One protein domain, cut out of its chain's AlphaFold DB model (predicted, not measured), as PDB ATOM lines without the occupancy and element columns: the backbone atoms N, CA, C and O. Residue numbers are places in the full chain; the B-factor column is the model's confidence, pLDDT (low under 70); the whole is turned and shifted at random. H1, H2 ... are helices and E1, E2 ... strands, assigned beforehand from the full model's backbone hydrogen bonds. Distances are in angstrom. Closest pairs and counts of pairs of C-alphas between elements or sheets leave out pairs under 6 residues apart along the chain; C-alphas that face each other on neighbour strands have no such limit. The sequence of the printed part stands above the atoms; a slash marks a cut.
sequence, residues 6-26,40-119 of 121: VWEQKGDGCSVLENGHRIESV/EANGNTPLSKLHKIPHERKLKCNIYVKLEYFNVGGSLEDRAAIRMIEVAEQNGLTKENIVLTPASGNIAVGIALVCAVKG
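This is residues 6 to 26 and 40 to 119 of the 121 residues of the protein "PALP domain-containing protein" of Angiostrongylus cantonensis (UniProt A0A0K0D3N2). A small curtain of three strands, E1 to E3, stands at one side of a pair of packed helices, H2 and H3, while a narrow two-stranded arm, E4 and E5, reaches away from the pair with the short helix H1 near its tip. Residues 56 to 61 stick out there. The 101 printed residues have three named helices and five named strands in the order E1 E2 E3 E4 H1 E5 H2 H3, a mixed class; both sheets, E1 - E2 - E3 and E4 - E5, are antiparallel. The whole is loose, with a radius of gyration of the C-alphas of 17.7 A, and elongated, spanning 56 by 32 by 24 A.

E1, residues 6 to 10, begins at C-alpha 6 (190.693, 160.507, 168.053) and is 13.1 A long. E2 is residues 13 to 18, 17.0 A, and E3 residues 21 to 24. H2, residues 77 to 90, is 19.9 A long; H3, residues 106 to 118, is 18.2 A and ends at C-alpha 118 (186.127, 158.084, 198.905). E4 is residues 47 to 50, H1 residues 52 to 56 and E5 residues 63 to 66.

E1, E2 and E3 form a meander, each strand the antiparallel neighbour of the one before. In the hairpin E1 and E2, N 8 and O 15 are 2.9 A apart; in the hairpin E2 and E3, N 23 and O 16 are 2.8 A apart, both within hydrogen-bond range. E3 and H2 are only just apart, at 8.0 A. H2 and H3 touch, closest at the C-alphas of Asp 78 and Gly 110, 4.6 A, with a steep tilt of 47 degrees, the same way. E4 and E5 are antiparallel, with N 48 and O 65 within hydrogen-bond range at 2.9 A. The closest C-alphas of H1 and E5 are those of Pro 54 and Ile 63, 6.8 A. In H1, H2 and H3 every O i to N i+4 pair is within hydrogen-bond range.

The two C-alphas farthest apart, those of Lys 58 and Glu 96, are 57.3 A apart. Residues 27 to 39 are not printed, and C-alphas 26 and 40 are 13.8 A apart across the cut. The link from H2 to H3 is long, 15 residues. No printed residue has a pLDDT under 70.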
ATOM      1  N   VAL A   6     191.600 161.188 168.985       93.44
ATOM      2  CA  VAL A   6     190.693 160.507 168.053       93.44
ATOM      3  C   VAL A   6     189.363 160.288 168.756       93.44
ATOM      4  O   VAL A   6     189.311 159.692 169.830       93.44
ATOM      5  N   TRP A   7     188.290 160.774 168.143       93.69
ATOM      6  CA  TRP A   7     186.930 160.623 168.643       93.69
ATOM      7  C   TRP A   7     186.135 159.693 167.731       93.69
ATOM      8  O   TRP A   7     186.236 159.780 166.507       93.69
ATOM      9  N   GLU A   8     185.334 158.817 168.331       94.81
ATOM     10  CA  GLU A   8     184.496 157.854 167.621       94.81
ATOM     11  C   GLU A   8     183.092 157.819 168.242       94.81
ATOM     12  O   GLU A   8     182.942 157.515 169.429       94.81
ATOM     13  N   GLN A   9     182.059 158.103 167.441       93.69
ATOM     14  CA  GLN A   9     180.657 157.930 167.839       93.69
ATOM     15  C   GLN A   9     180.280 156.448 167.814       93.69
ATOM     16  O   GLN A   9     180.526 155.759 166.825       93.69
ATOM     17  N   LYS A  10     179.593 155.976 168.855       88.88
ATOM     18  CA  LYS A  10     179.046 154.617 168.940       88.88
ATOM     19  C   LYS A  10     177.588 154.677 169.399       88.88
ATOM     20  O   LYS A  10     177.302 154.609 170.592       88.88
ATOM     21  N   GLY A  11     176.654 154.814 168.458       88.88
ATOM     22  CA  GLY A  11     175.221 154.881 168.775       88.88
ATOM     23  C   GLY A  11     174.871 156.096 169.642       88.88
ATOM     24  O   GLY A  11     175.053 157.224 169.195       88.88
ATOM     25  N   ASP A  12     174.383 155.866 170.867       87.31
ATOM     26  CA  ASP A  12     174.082 156.899 171.875       87.31
ATOM     27  C   ASP A  12     175.300 157.314 172.727       87.31
ATOM     28  O   ASP A  12     175.194 158.230 173.542       87.31
ATOM     29  N   GLY A  13     176.454 156.665 172.538       90.56
ATOM     30  CA  GLY A  13     177.701 156.934 173.251       90.56
ATOM     31  C   GLY A  13     178.862 157.331 172.338       90.56
ATOM     32  O   GLY A  13     178.727 157.437 171.120       90.56
ATOM     33  N   CYS A  14     180.037 157.541 172.926       93.06
ATOM     34  CA  CYS A  14     181.265 157.861 172.207       93.06
ATOM     35  C   CYS A  14     182.502 157.305 172.919       93.06
ATOM     36  O   CYS A  14     182.468 156.989 174.111       93.06
ATOM     37  N   SER A  15     183.604 157.205 172.183       93.38
ATOM     38  CA  SER A  15     184.918 156.890 172.736       93.38
ATOM     39  C   SER A  15     185.936 157.941 172.323       93.38
ATOM     40  O   SER A  15     185.892 158.453 171.202       93.38
ATOM     41  N   VAL A  16     186.844 158.257 173.238       92.81
ATOM     42  CA  VAL A  16     187.971 159.160 173.010       92.81
ATOM     43  C   VAL A  16     189.254 158.374 173.223       92.81
ATOM     44  O   VAL A  16     189.408 157.719 174.252       92.81
ATOM     45  N   LEU A  17     190.160 158.430 172.252       91.31
ATOM     46  CA  LEU A  17     191.512 157.897 172.349       91.31
ATOM     47  C   LEU A  17     192.504 159.057 172.296       91.31
ATOM     48  O   LEU A  17     192.554 159.789 171.306       91.31
ATOM     49  N   GLU A  18     193.318 159.193 173.335       89.50
ATOM     50  CA  GLU A  18     194.407 160.167 173.396       89.50
ATOM     51  C   GLU A  18     195.664 159.484 173.939       89.50
ATOM     52  O   GLU A  18     195.648 158.903 175.020       89.50
ATOM     53  N   ASN A  19     196.766 159.524 173.182       86.56
ATOM     54  CA  ASN A  19     198.065 158.974 173.597       86.56
ATOM     55  C   ASN A  19     197.985 157.534 174.158       86.56
ATOM     56  O   ASN A  19     198.594 157.223 175.179       86.56
ATOM     57  N   GLY A  20     197.181 156.668 173.528       84.25
ATOM     58  CA  GLY A  20     196.974 155.276 173.954       84.25
ATOM     59  C   GLY A  20     195.947 155.074 175.077       84.25
ATOM     60  O   GLY A  20     195.552 153.940 175.328       84.25
ATOM     61  N   HIS A  21     195.454 156.145 175.703       86.44
ATOM     62  CA  HIS A  21     194.429 156.082 176.742       86.44
ATOM     63  C   HIS A  21     193.048 156.194 176.110       86.44
ATOM     64  O   HIS A  21     192.739 157.180 175.436       86.44
ATOM     65  N   ARG A  22     192.215 155.173 176.326       89.44
ATOM     66  CA  ARG A  22     190.843 155.139 175.821       89.44
ATOM     67  C   ARG A  22     189.856 155.428 176.943       89.44
ATOM     68  O   ARG A  22     189.833 154.721 177.946       89.44
ATOM     69  N   ILE A  23     189.009 156.431 176.745       90.94
ATOM     70  CA  ILE A  23     187.903 156.769 177.640       90.94
ATOM     71  C   ILE A  23     186.601 156.537 176.880       90.94
ATOM     72  O   ILE A  23     186.341 157.163 175.854       90.94
ATOM     73  N   GLU A  24     185.772 155.639 177.397       91.94
ATOM     74  CA  GLU A  24     184.424 155.400 176.880       91.94
ATOM     75  C   GLU A  24     183.409 156.272 177.637       91.94
ATOM     76  O   GLU A  24     183.542 156.521 178.848       91.94
ATOM     77  N   SER A  25     182.378 156.727 176.923       91.00
ATOM     78  CA  SER A  25     181.206 157.359 177.522       91.00
ATOM     79  C   SER A  25     180.469 156.362 178.412       91.00
ATOM     80  O   SER A  25     180.283 155.203 178.039       91.00
ATOM     81  N   VAL A  26     179.990 156.826 179.561       89.44
ATOM     82  CA  VAL A  26     179.183 156.019 180.478       89.44
ATOM     83  C   VAL A  26     177.711 156.389 180.344       89.44
ATOM     84  O   VAL A  26     177.368 157.568 180.223       89.44
ATOM     85  N   GLU A  40     176.349 159.244 194.306       94.88
ATOM     86  CA  GLU A  40     175.272 158.672 193.487       94.88
ATOM     87  C   GLU A  40     174.100 159.645 193.276       94.88
ATOM     88  O   GLU A  40     173.293 159.453 192.364       94.88
ATOM     89  N   ALA A  41     174.006 160.716 194.073       94.12
ATOM     90  CA  ALA A  41     173.033 161.777 193.839       94.12
ATOM     91  C   ALA A  41     173.429 162.698 192.674       94.12
ATOM     92  O   ALA A  41     172.568 163.449 192.204       94.12
ATOM     93  N   ASN A  42     174.682 162.640 192.206       95.44
ATOM     94  CA  ASN A  42     175.185 163.461 191.114       95.44
ATOM     95  C   ASN A  42     174.545 163.096 189.767       95.44
ATOM     96  O   ASN A  42     174.330 161.926 189.441       95.44
ATOM     97  N   GLY A  43     174.296 164.098 188.931       94.38
ATOM     98  CA  GLY A  43     173.638 163.914 187.648       94.38
ATOM     99  C   GLY A  43     172.121 163.741 187.758       94.38
ATOM    100  O   GLY A  43     171.497 164.040 188.772       94.38
ATOM    101  N   ASN A  44     171.487 163.322 186.654       94.00
ATOM    102  CA  ASN A  44     170.020 163.338 186.508       94.00
ATOM    103  C   ASN A  44     169.384 164.686 186.899       94.00
ATOM    104  O   ASN A  44     168.284 164.743 187.442       94.00
ATOM    105  N   THR A  45     170.103 165.774 186.627       95.88
ATOM    106  CA  THR A  45     169.691 167.145 186.921       95.88
ATOM    107  C   THR A  45     168.456 167.530 186.102       95.88
ATOM    108  O   THR A  45     168.304 167.060 184.964       95.88
ATOM    109  N   PRO A  46     167.573 168.394 186.622       96.56
ATOM    110  CA  PRO A  46     166.357 168.764 185.912       96.56
ATOM    111  C   PRO A  46     166.630 169.479 184.581       96.56
ATOM    112  O   PRO A  46     167.592 170.238 184.440       96.56
ATOM    113  N   LEU A  47     165.741 169.263 183.611       97.69
ATOM    114  CA  LEU A  47     165.624 170.078 182.404       97.69
ATOM    115  C   LEU A  47     164.354 170.926 182.540       97.69
ATOM    116  O   LEU A  47     163.251 170.388 182.512       97.69
ATOM    117  N   SER A  48     164.509 172.234 182.729       97.88
ATOM    118  CA  SER A  48     163.389 173.146 182.995       97.88
ATOM    119  C   SER A  48     163.061 173.998 181.775       97.88
ATOM    120  O   SER A  48     163.965 174.532 181.133       97.88
ATOM    121  N   LYS A  49     161.775 174.138 181.446       98.12
ATOM    122  CA  LYS A  49     161.314 174.971 180.330       98.12
ATOM    123  C   LYS A  49     161.245 176.439 180.749       98.12
ATOM    124  O   LYS A  49     160.641 176.771 181.767       98.12
ATOM    125  N   LEU A  50     161.801 177.336 179.938       98.12
ATOM    126  CA  LEU A  50     161.627 178.775 180.131       98.12
ATOM    127  C   LEU A  50     160.335 179.252 179.471       98.12
ATOM    128  O   LEU A  50     160.101 179.012 178.289       98.12
ATOM    129  N   HIS A  51     159.526 179.983 180.237       97.12
ATOM    130  CA  HIS A  51     158.254 180.530 179.760       97.12
ATOM    131  C   HIS A  51     158.339 182.030 179.449       97.12
ATOM    132  O   HIS A  51     157.979 182.446 178.354       97.12
ATOM    133  N   LYS A  52     158.846 182.841 180.389       97.88
ATOM    134  CA  LYS A  52     158.800 184.312 180.296       97.88
ATOM    135  C   LYS A  52     159.796 184.888 179.286       97.88
ATOM    136  O   LYS A  52     159.388 185.544 178.338       97.88
ATOM    137  N   ILE A  53     161.088 184.574 179.433       97.12
ATOM    138  CA  ILE A  53     162.157 185.147 178.594       97.12
ATOM    139  C   ILE A  53     161.943 184.863 177.094       97.12
ATOM    140  O   ILE A  53     162.008 185.810 176.309       97.12
ATOM    141  N   PRO A  54     161.651 183.619 176.648       97.50
ATOM    142  CA  PRO A  54     161.431 183.365 175.225       97.50
ATOM    143  C   PRO A  54     160.202 184.102 174.682       97.50
ATOM    144  O   PRO A  54     160.245 184.604 173.561       97.50
ATOM    145  N   HIS A  55     159.142 184.221 175.491       96.94
ATOM    146  CA  HIS A  55     157.928 184.952 175.134       96.94
ATOM    147  C   HIS A  55     158.189 186.458 174.976       96.94
ATOM    148  O   HIS A  55     157.871 187.030 173.936       96.94
ATOM    149  N   GLU A  56     158.834 187.094 175.957       98.00
ATOM    150  CA  GLU A  56     159.210 188.518 175.911       98.00
ATOM    151  C   GLU A  56     160.115 188.841 174.712       98.00
ATOM    152  O   GLU A  56     160.000 189.899 174.095       98.00
ATOM    153  N   ARG A  57     160.984 187.897 174.332       97.44
ATOM    154  CA  ARG A  57     161.887 188.003 173.177       97.44
ATOM    155  C   ARG A  57     161.256 187.544 171.853       97.44
ATOM    156  O   ARG A  57     161.946 187.544 170.837       97.44
ATOM    157  N   LYS A  58     159.967 187.173 171.844       97.38
ATOM    158  CA  LYS A  58     159.211 186.685 170.670       97.38
ATOM    159  C   LYS A  58     159.881 185.504 169.950       97.38
ATOM    160  O   LYS A  58     159.834 185.396 168.723       97.38
ATOM    161  N   LEU A  59     160.519 184.611 170.706       97.62
ATOM    162  CA  LEU A  59     161.174 183.423 170.163       97.62
ATOM    163  C   LEU A  59     160.128 182.360 169.814       97.62
ATOM    164  O   LEU A  59     159.204 182.102 170.579       97.62
ATOM    165  N   LYS A  60     160.285 181.725 168.648       96.44
ATOM    166  CA  LYS A  60     159.343 180.713 168.131       96.44
ATOM    167  C   LYS A  60     159.667 179.281 168.570       96.44
ATOM    168  O   LYS A  60     158.940 178.358 168.221       96.44
ATOM    169  N   CYS A  61     160.763 179.078 169.298       97.19
ATOM    170  CA  CYS A  61     161.207 177.768 169.763       97.19
ATOM    171  C   CYS A  61     161.001 177.601 171.273       97.19
ATOM    172  O   CYS A  61     160.947 178.568 172.033       97.19
ATOM    173  N   ASN A  62     160.918 176.344 171.717       97.50
ATOM    174  CA  ASN A  62     161.001 176.030 173.138       97.50
ATOM    175  C   ASN A  62     162.450 176.204 173.608       97.50
ATOM    176  O   ASN A  62     163.359 175.639 173.003       97.50
ATOM    177  N   ILE A  63     162.649 176.922 174.713       98.00
ATOM    178  CA  ILE A  63     163.949 177.010 175.383       98.00
ATOM    179  C   ILE A  63     163.887 176.227 176.685       98.00
ATOM    180  O   ILE A  63     162.969 176.411 177.487       98.00
ATOM    181  N   TYR A  64     164.887 175.379 176.888       98.25
ATOM    182  CA  TYR A  64     165.076 174.619 178.111       98.25
ATOM    183  C   TYR A  64     166.434 174.949 178.726       98.25
ATOM    184  O   TYR A  64     167.395 175.220 178.010       98.25
ATOM    185  N   VAL A  65     166.513 174.893 180.052       98.00
ATOM    186  CA  VAL A  65     167.750 175.059 180.814       98.00
ATOM    187  C   VAL A  65     168.036 173.769 181.557       98.00
ATOM    188  O   VAL A  65     167.175 173.231 182.257       98.00
ATOM    189  N   LYS A  66     169.260 173.272 181.399       98.06
ATOM    190  CA  LYS A  66     169.777 172.132 182.147       98.06
ATOM    191  C   LYS A  66     170.349 172.636 183.472       98.06
ATOM    192  O   LYS A  66     171.337 173.364 183.481       98.06
ATOM    193  N   LEU A  67     169.691 172.306 184.582       97.88
ATOM    194  CA  LEU A  67     169.966 172.904 185.893       97.88
ATOM    195  C   LEU A  67     171.085 172.147 186.626       97.88
ATOM    196  O   LEU A  67     170.842 171.400 187.569       97.88
ATOM    197  N   GLU A  68     172.323 172.317 186.168       97.88
ATOM    198  CA  GLU A  68     173.497 171.596 186.694       97.88
ATOM    199  C   GLU A  68     173.913 171.995 188.113       97.88
ATOM    200  O   GLU A  68     174.629 171.252 188.772       97.88
ATOM    201  N   TYR A  69     173.398 173.108 188.635       97.31
ATOM    202  CA  TYR A  69     173.619 173.498 190.028       97.31
ATOM    203  C   TYR A  69     172.908 172.588 191.049       97.31
ATOM    204  O   TYR A  69     173.102 172.746 192.247       97.31
ATOM    205  N   PHE A  70     172.077 171.639 190.597       97.25
ATOM    206  CA  PHE A  70     171.496 170.585 191.441       97.25
ATOM    207  C   PHE A  70     172.423 169.381 191.653       97.25
ATOM    208  O   PHE A  70     172.040 168.436 192.345       97.25
ATOM    209  N   ASN A  71     173.606 169.368 191.036       97.25
ATOM    210  CA  ASN A  71     174.620 168.385 191.390       97.25
ATOM    211  C   ASN A  71     175.103 168.596 192.833       97.25
ATOM    212  O   ASN A  71     174.838 169.612 193.470       97.25
ATOM    213  N   VAL A  72     175.790 167.592 193.361       96.12
ATOM    214  CA  VAL A  72     176.070 167.435 194.795       96.12
ATOM    215  C   VAL A  72     177.025 168.477 195.374       96.12
ATOM    216  O   VAL A  72     176.862 168.868 196.525       96.12
ATOM    217  N   GLY A  73     177.992 168.934 194.585       95.81
ATOM    218  CA  GLY A  73     178.876 170.060 194.884       95.81
ATOM    219  C   GLY A  73     178.344 171.385 194.335       95.81
ATOM    220  O   GLY A  73     178.988 172.418 194.495       95.81
ATOM    221  N   GLY A  74     177.150 171.378 193.734       97.31
ATOM    222  CA  GLY A  74     176.446 172.567 193.274       97.31
ATOM    223  C   GLY A  74     176.823 173.023 191.868       97.31
ATOM    224  O   GLY A  74     176.514 174.164 191.511       97.31
ATOM    225  N   SER A  75     177.478 172.187 191.052       97.44
ATOM    226  CA  SER A  75     177.913 172.619 189.719       97.44
ATOM    227  C   SER A  75     178.037 171.502 188.672       97.44
ATOM    228  O   SER A  75     177.977 170.310 188.961       97.44
ATOM    229  N   LEU A  76     178.222 171.881 187.402       97.19
ATOM    230  CA  LEU A  76     178.450 170.920 186.312       97.19
ATOM    231  C   LEU A  76     179.762 170.136 186.502       97.19
ATOM    232  O   LEU A  76     179.852 168.968 186.112       97.19
ATOM    233  N   GLU A  77     180.774 170.775 187.087       97.25
ATOM    234  CA  GLU A  77     182.120 170.232 187.270       97.25
ATOM    235  C   GLU A  77     182.157 168.998 188.178       97.25
ATOM    236  O   GLU A  77     183.056 168.174 188.019       97.25
ATOM    237  N   ASP A  78     181.149 168.783 189.029       97.62
ATOM    238  CA  ASP A  78     181.010 167.556 189.826       97.62
ATOM    239  C   ASP A  78     181.009 166.292 188.954       97.62
ATOM    240  O   ASP A  78     181.584 165.262 189.314       97.62
ATOM    241  N   ARG A  79     180.406 166.366 187.759       96.69
ATOM    242  CA  ARG A  79     180.417 165.257 186.790       96.69
ATOM    243  C   ARG A  79     181.828 164.924 186.330       96.69
ATOM    244  O   ARG A  79     182.178 163.748 186.239       96.69
ATOM    245  N   ALA A  80     182.609 165.956 186.020       95.44
ATOM    246  CA  ALA A  80     183.983 165.796 185.579       95.44
ATOM    247  C   ALA A  80     184.851 165.286 186.732       95.44
ATOM    248  O   ALA A  80     185.567 164.311 186.539       95.44
ATOM    249  N   ALA A  81     184.720 165.855 187.933       97.44
ATOM    250  CA  ALA A  81     185.461 165.428 189.118       97.44
ATOM    251  C   ALA A  81     185.250 163.940 189.431       97.44
ATOM    252  O   ALA A  81     186.222 163.192 189.555       97.44
ATOM    253  N   ILE A  82     183.991 163.486 189.485       96.88
ATOM    254  CA  ILE A  82     183.669 162.069 189.714       96.88
ATOM    255  C   ILE A  82     184.292 161.204 188.619       96.88
ATOM    256  O   ILE A  82     184.979 160.231 188.932       96.88
ATOM    257  N   ARG A  83     184.109 161.567 187.341       95.75
ATOM    258  CA  ARG A  83     184.632 160.769 186.226       95.75
ATOM    259  C   ARG A  83     186.161 160.735 186.198       95.75
ATOM    260  O   ARG A  83     186.719 159.681 185.914       95.75
ATOM    261  N   MET A  84     186.832 161.845 186.499       95.50
ATOM    262  CA  MET A  84     188.295 161.928 186.561       95.50
ATOM    263  C   MET A  84     188.852 160.988 187.627       95.50
ATOM    264  O   MET A  84     189.771 160.231 187.333       95.50
ATOM    265  N   ILE A  85     188.269 160.986 188.830       96.88
ATOM    266  CA  ILE A  85     188.703 160.089 189.907       96.88
ATOM    267  C   ILE A  85     188.375 158.628 189.580       96.88
ATOM    268  O   ILE A  85     189.231 157.777 189.778       96.88
ATOM    269  N   GLU A  86     187.200 158.320 189.016       95.25
ATOM    270  CA  GLU A  86     186.866 156.954 188.567       95.25
ATOM    271  C   GLU A  86     187.847 156.434 187.501       95.25
ATOM    272  O   GLU A  86     188.258 155.276 187.537       95.25
ATOM    273  N   VAL A  87     188.237 157.280 186.541       94.12
ATOM    274  CA  VAL A  87     189.244 156.916 185.532       94.12
ATOM    275  C   VAL A  87     190.619 156.771 186.180       94.12
ATOM    276  O   VAL A  87     191.338 155.832 185.857       94.12
ATOM    277  N   ALA A  88     191.000 157.648 187.107       95.12
ATOM    278  CA  ALA A  88     192.270 157.530 187.817       95.12
ATOM    279  C   ALA A  88     192.340 156.234 188.646       95.12
ATOM    280  O   ALA A  88     193.349 155.538 188.592       95.12
ATOM    281  N   GLU A  89     191.256 155.853 189.332       96.06
ATOM    282  CA  GLU A  89     191.118 154.564 190.030       96.06
ATOM    283  C   GLU A  89     191.344 153.383 189.078       96.06
ATOM    284  O   GLU A  89     192.109 152.472 189.389       96.06
ATOM    285  N   GLN A  90     190.746 153.427 187.882       93.62
ATOM    286  CA  GLN A  90     190.943 152.408 186.840       93.62
ATOM    287  C   GLN A  90     192.391 152.342 186.329       93.62
ATOM    288  O   GLN A  90     192.821 151.291 185.862       93.62
ATOM    289  N   ASN A  91     193.140 153.440 186.437       92.62
ATOM    290  CA  ASN A  91     194.545 153.543 186.038       92.62
ATOM    291  C   ASN A  91     195.522 153.418 187.224       92.62
ATOM    292  O   ASN A  91     196.692 153.768 187.091       92.62
ATOM    293  N   GLY A  92     195.067 152.906 188.374       95.56
ATOM    294  CA  GLY A  92     195.937 152.561 189.501       95.56
ATOM    295  C   GLY A  92     196.058 153.615 190.603       95.56
ATOM    296  O   GLY A  92     196.952 153.495 191.435       95.56
ATOM    297  N   LEU A  93     195.178 154.622 190.653       96.62
ATOM    298  CA  LEU A  93     195.093 155.531 191.802       96.62
ATOM    299  C   LEU A  93     194.685 154.763 193.069       96.62
ATOM    300  O   LEU A  93     193.594 154.193 193.146       96.62
ATOM    301  N   THR A  94     195.524 154.820 194.100       96.56
ATOM    302  CA  THR A  94     195.292 154.219 195.419       96.56
ATOM    303  C   THR A  94     195.161 155.291 196.505       96.56
ATOM    304  O   THR A  94     195.380 156.479 196.269       96.56
ATOM    305  N   LYS A  95     194.782 154.886 197.725       95.38
ATOM    306  CA  LYS A  95     194.642 155.806 198.872       95.38
ATOM    307  C   LYS A  95     195.966 156.378 199.377       95.38
ATOM    308  O   LYS A  95     195.956 157.336 200.139       95.38
ATOM    309  N   GLU A  96     197.087 155.799 198.962       95.94
ATOM    310  CA  GLU A  96     198.425 156.285 199.304       95.94
ATOM    311  C   GLU A  96     198.826 157.495 198.448       95.94
ATOM    312  O   GLU A  96     199.754 158.227 198.790       95.94
ATOM    313  N   ASN A  97     198.122 157.728 197.335       96.69
ATOM    314  CA  ASN A  97     198.360 158.869 196.468       96.69
ATOM    315  C   ASN A  97     197.674 160.138 196.999       96.69
ATOM    316  O   ASN A  97     196.607 160.084 197.611       96.69
ATOM    317  N   ILE A  98     198.274 161.290 196.696       96.12
ATOM    318  CA  ILE A  98     197.691 162.614 196.939       96.12
ATOM    319  C   ILE A  98     197.050 163.104 195.641       96.12
ATOM    320  O   ILE A  98     197.703 163.129 194.593       96.12
ATOM    321  N   VAL A  99     195.792 163.524 195.712       97.06
ATOM    322  CA  VAL A  99     195.059 164.117 194.595       97.06
ATOM    323  C   VAL A  99     195.293 165.625 194.601       97.06
ATOM    324  O   VAL A  99     194.686 166.377 195.360       97.06
ATOM    325  N   LEU A 100     196.175 166.084 193.717       95.06
ATOM    326  CA  LEU A 100     196.462 167.504 193.537       95.06
ATOM    327  C   LEU A 100     195.663 168.077 192.361       95.06
ATOM    328  O   LEU A 100     195.685 167.528 191.260       95.06
ATOM    329  N   THR A 101     195.024 169.229 192.568       93.12
ATOM    330  CA  THR A 101     194.428 170.033 191.494       93.12
ATOM    331  C   THR A 101     195.039 171.437 191.493       93.12
ATOM    332  O   THR A 101     195.137 172.048 192.556       93.12
ATOM    333  N   PRO A 102     195.464 171.981 190.335       91.62
ATOM    334  CA  PRO A 102     195.987 173.345 190.251       91.62
ATOM    335  C   PRO A 102     194.877 174.413 190.259       91.62
ATOM    336  O   PRO A 102     195.168 175.604 190.206       91.62
ATOM    337  N   ALA A 103     193.605 174.004 190.263       88.62
ATOM    338  CA  ALA A 103     192.456 174.898 190.194       88.62
ATOM    339  C   ALA A 103     191.895 175.223 191.587       88.62
ATOM    340  O   ALA A 103     191.983 174.415 192.505       88.62
ATOM    341  N   SER A 104     191.242 176.380 191.715       86.06
ATOM    342  CA  SER A 104     190.528 176.814 192.930       86.06
ATOM    343  C   SER A 104     189.003 176.919 192.760       86.06
ATOM    344  O   SER A 104     188.302 177.248 193.710       86.06
ATOM    345  N   GLY A 105     188.479 176.666 191.554       94.19
ATOM    346  CA  GLY A 105     187.053 176.802 191.233       94.19
ATOM    347  C   GLY A 105     186.215 175.556 191.539       94.19
ATOM    348  O   GLY A 105     186.644 174.650 192.247       94.19
ATOM    349  N   ASN A 106     185.032 175.474 190.929       97.25
ATOM    350  CA  ASN A 106     184.075 174.377 191.119       97.25
ATOM    351  C   ASN A 106     184.675 172.975 190.941       97.25
ATOM    352  O   ASN A 106     184.338 172.061 191.682       97.25
ATOM    353  N   ILE A 107     185.604 172.799 189.996       96.88
ATOM    354  CA  ILE A 107     186.280 171.510 189.812       96.88
ATOM    355  C   ILE A 107     187.093 171.098 191.046       96.88
ATOM    356  O   ILE A 107     187.144 169.918 191.372       96.88
ATOM    357  N   ALA A 108     187.690 172.053 191.765       97.00
ATOM    358  CA  ALA A 108     188.419 171.779 192.997       97.00
ATOM    359  C   ALA A 108     187.467 171.363 194.119       97.00
ATOM    360  O   ALA A 108     187.759 170.412 194.837       97.00
ATOM    361  N   VAL A 109     186.300 172.012 194.210       97.19
ATOM    362  CA  VAL A 109     185.228 171.624 195.137       97.19
ATOM    363  C   VAL A 109     184.726 170.215 194.824       97.19
ATOM    364  O   VAL A 109     184.672 169.379 195.723       97.19
ATOM    365  N   GLY A 110     184.433 169.917 193.557       97.75
ATOM    366  CA  GLY A 110     183.989 168.593 193.123       97.75
ATOM    367  C   GLY A 110     185.031 167.506 193.400       97.75
ATOM    368  O   GLY A 110     184.691 166.449 193.927       97.75
ATOM    369  N   ILE A 111     186.314 167.758 193.107       97.88
ATOM    370  CA  ILE A 111     187.403 166.816 193.418       97.88
ATOM    371  C   ILE A 111     187.509 166.616 194.932       97.88
ATOM    372  O   ILE A 111     187.523 165.474 195.382       97.88
ATOM    373  N   ALA A 112     187.510 167.695 195.720       97.12
ATOM    374  CA  ALA A 112     187.564 167.617 197.178       97.12
ATOM    375  C   ALA A 112     186.375 166.833 197.760       97.12
ATOM    376  O   ALA A 112     186.570 166.007 198.648       97.12
ATOM    377  N   LEU A 113     185.164 167.022 197.224       98.00
ATOM    378  CA  LEU A 113     183.973 166.258 197.603       98.00
ATOM    379  C   LEU A 113     184.153 164.760 197.329       98.00
ATOM    380  O   LEU A 113     183.871 163.931 198.196       98.00
ATOM    381  N   VAL A 114     184.640 164.399 196.139       98.00
ATOM    382  CA  VAL A 114     184.902 162.996 195.787       98.00
ATOM    383  C   VAL A 114     185.986 162.405 196.684       98.00
ATOM    384  O   VAL A 114     185.812 161.294 197.188       98.00
ATOM    385  N   CYS A 115     187.068 163.145 196.935       97.81
ATOM    386  CA  CYS A 115     188.140 162.736 197.838       97.81
ATOM    387  C   CYS A 115     187.625 162.513 199.261       97.81
ATOM    388  O   CYS A 115     187.919 161.469 199.841       97.81
ATOM    389  N   ALA A 116     186.794 163.415 199.787       97.88
ATOM    390  CA  ALA A 116     186.210 163.297 201.118       97.88
ATOM    391  C   ALA A 116     185.319 162.052 201.257       97.88
ATOM    392  O   ALA A 116     185.434 161.322 202.238       97.88
ATOM    393  N   VAL A 117     184.468 161.766 200.265       98.06
ATOM    394  CA  VAL A 117     183.588 160.584 200.295       98.06
ATOM    395  C   VAL A 117     184.378 159.291 200.125       98.06
ATOM    396  O   VAL A 117     184.073 158.284 200.762       98.06
ATOM    397  N   LYS A 118     185.376 159.293 199.238       97.38
ATOM    398  CA  LYS A 118     186.127 158.084 198.905       97.38
ATOM    399  C   LYS A 118     187.319 157.842 199.828       97.38
ATOM    400  O   LYS A 118     187.834 156.732 199.801       97.38
ATOM    401  N   GLY A 119     187.772 158.819 200.610       97.12
ATOM    402  CA  GLY A 119     188.935 158.706 201.497       97.12
ATOM    403  C   GLY A 119     190.281 158.918 200.799       97.12
ATOM    404  O   GLY A 119     191.221 158.176 201.065       97.12
TER     405      GLY A 119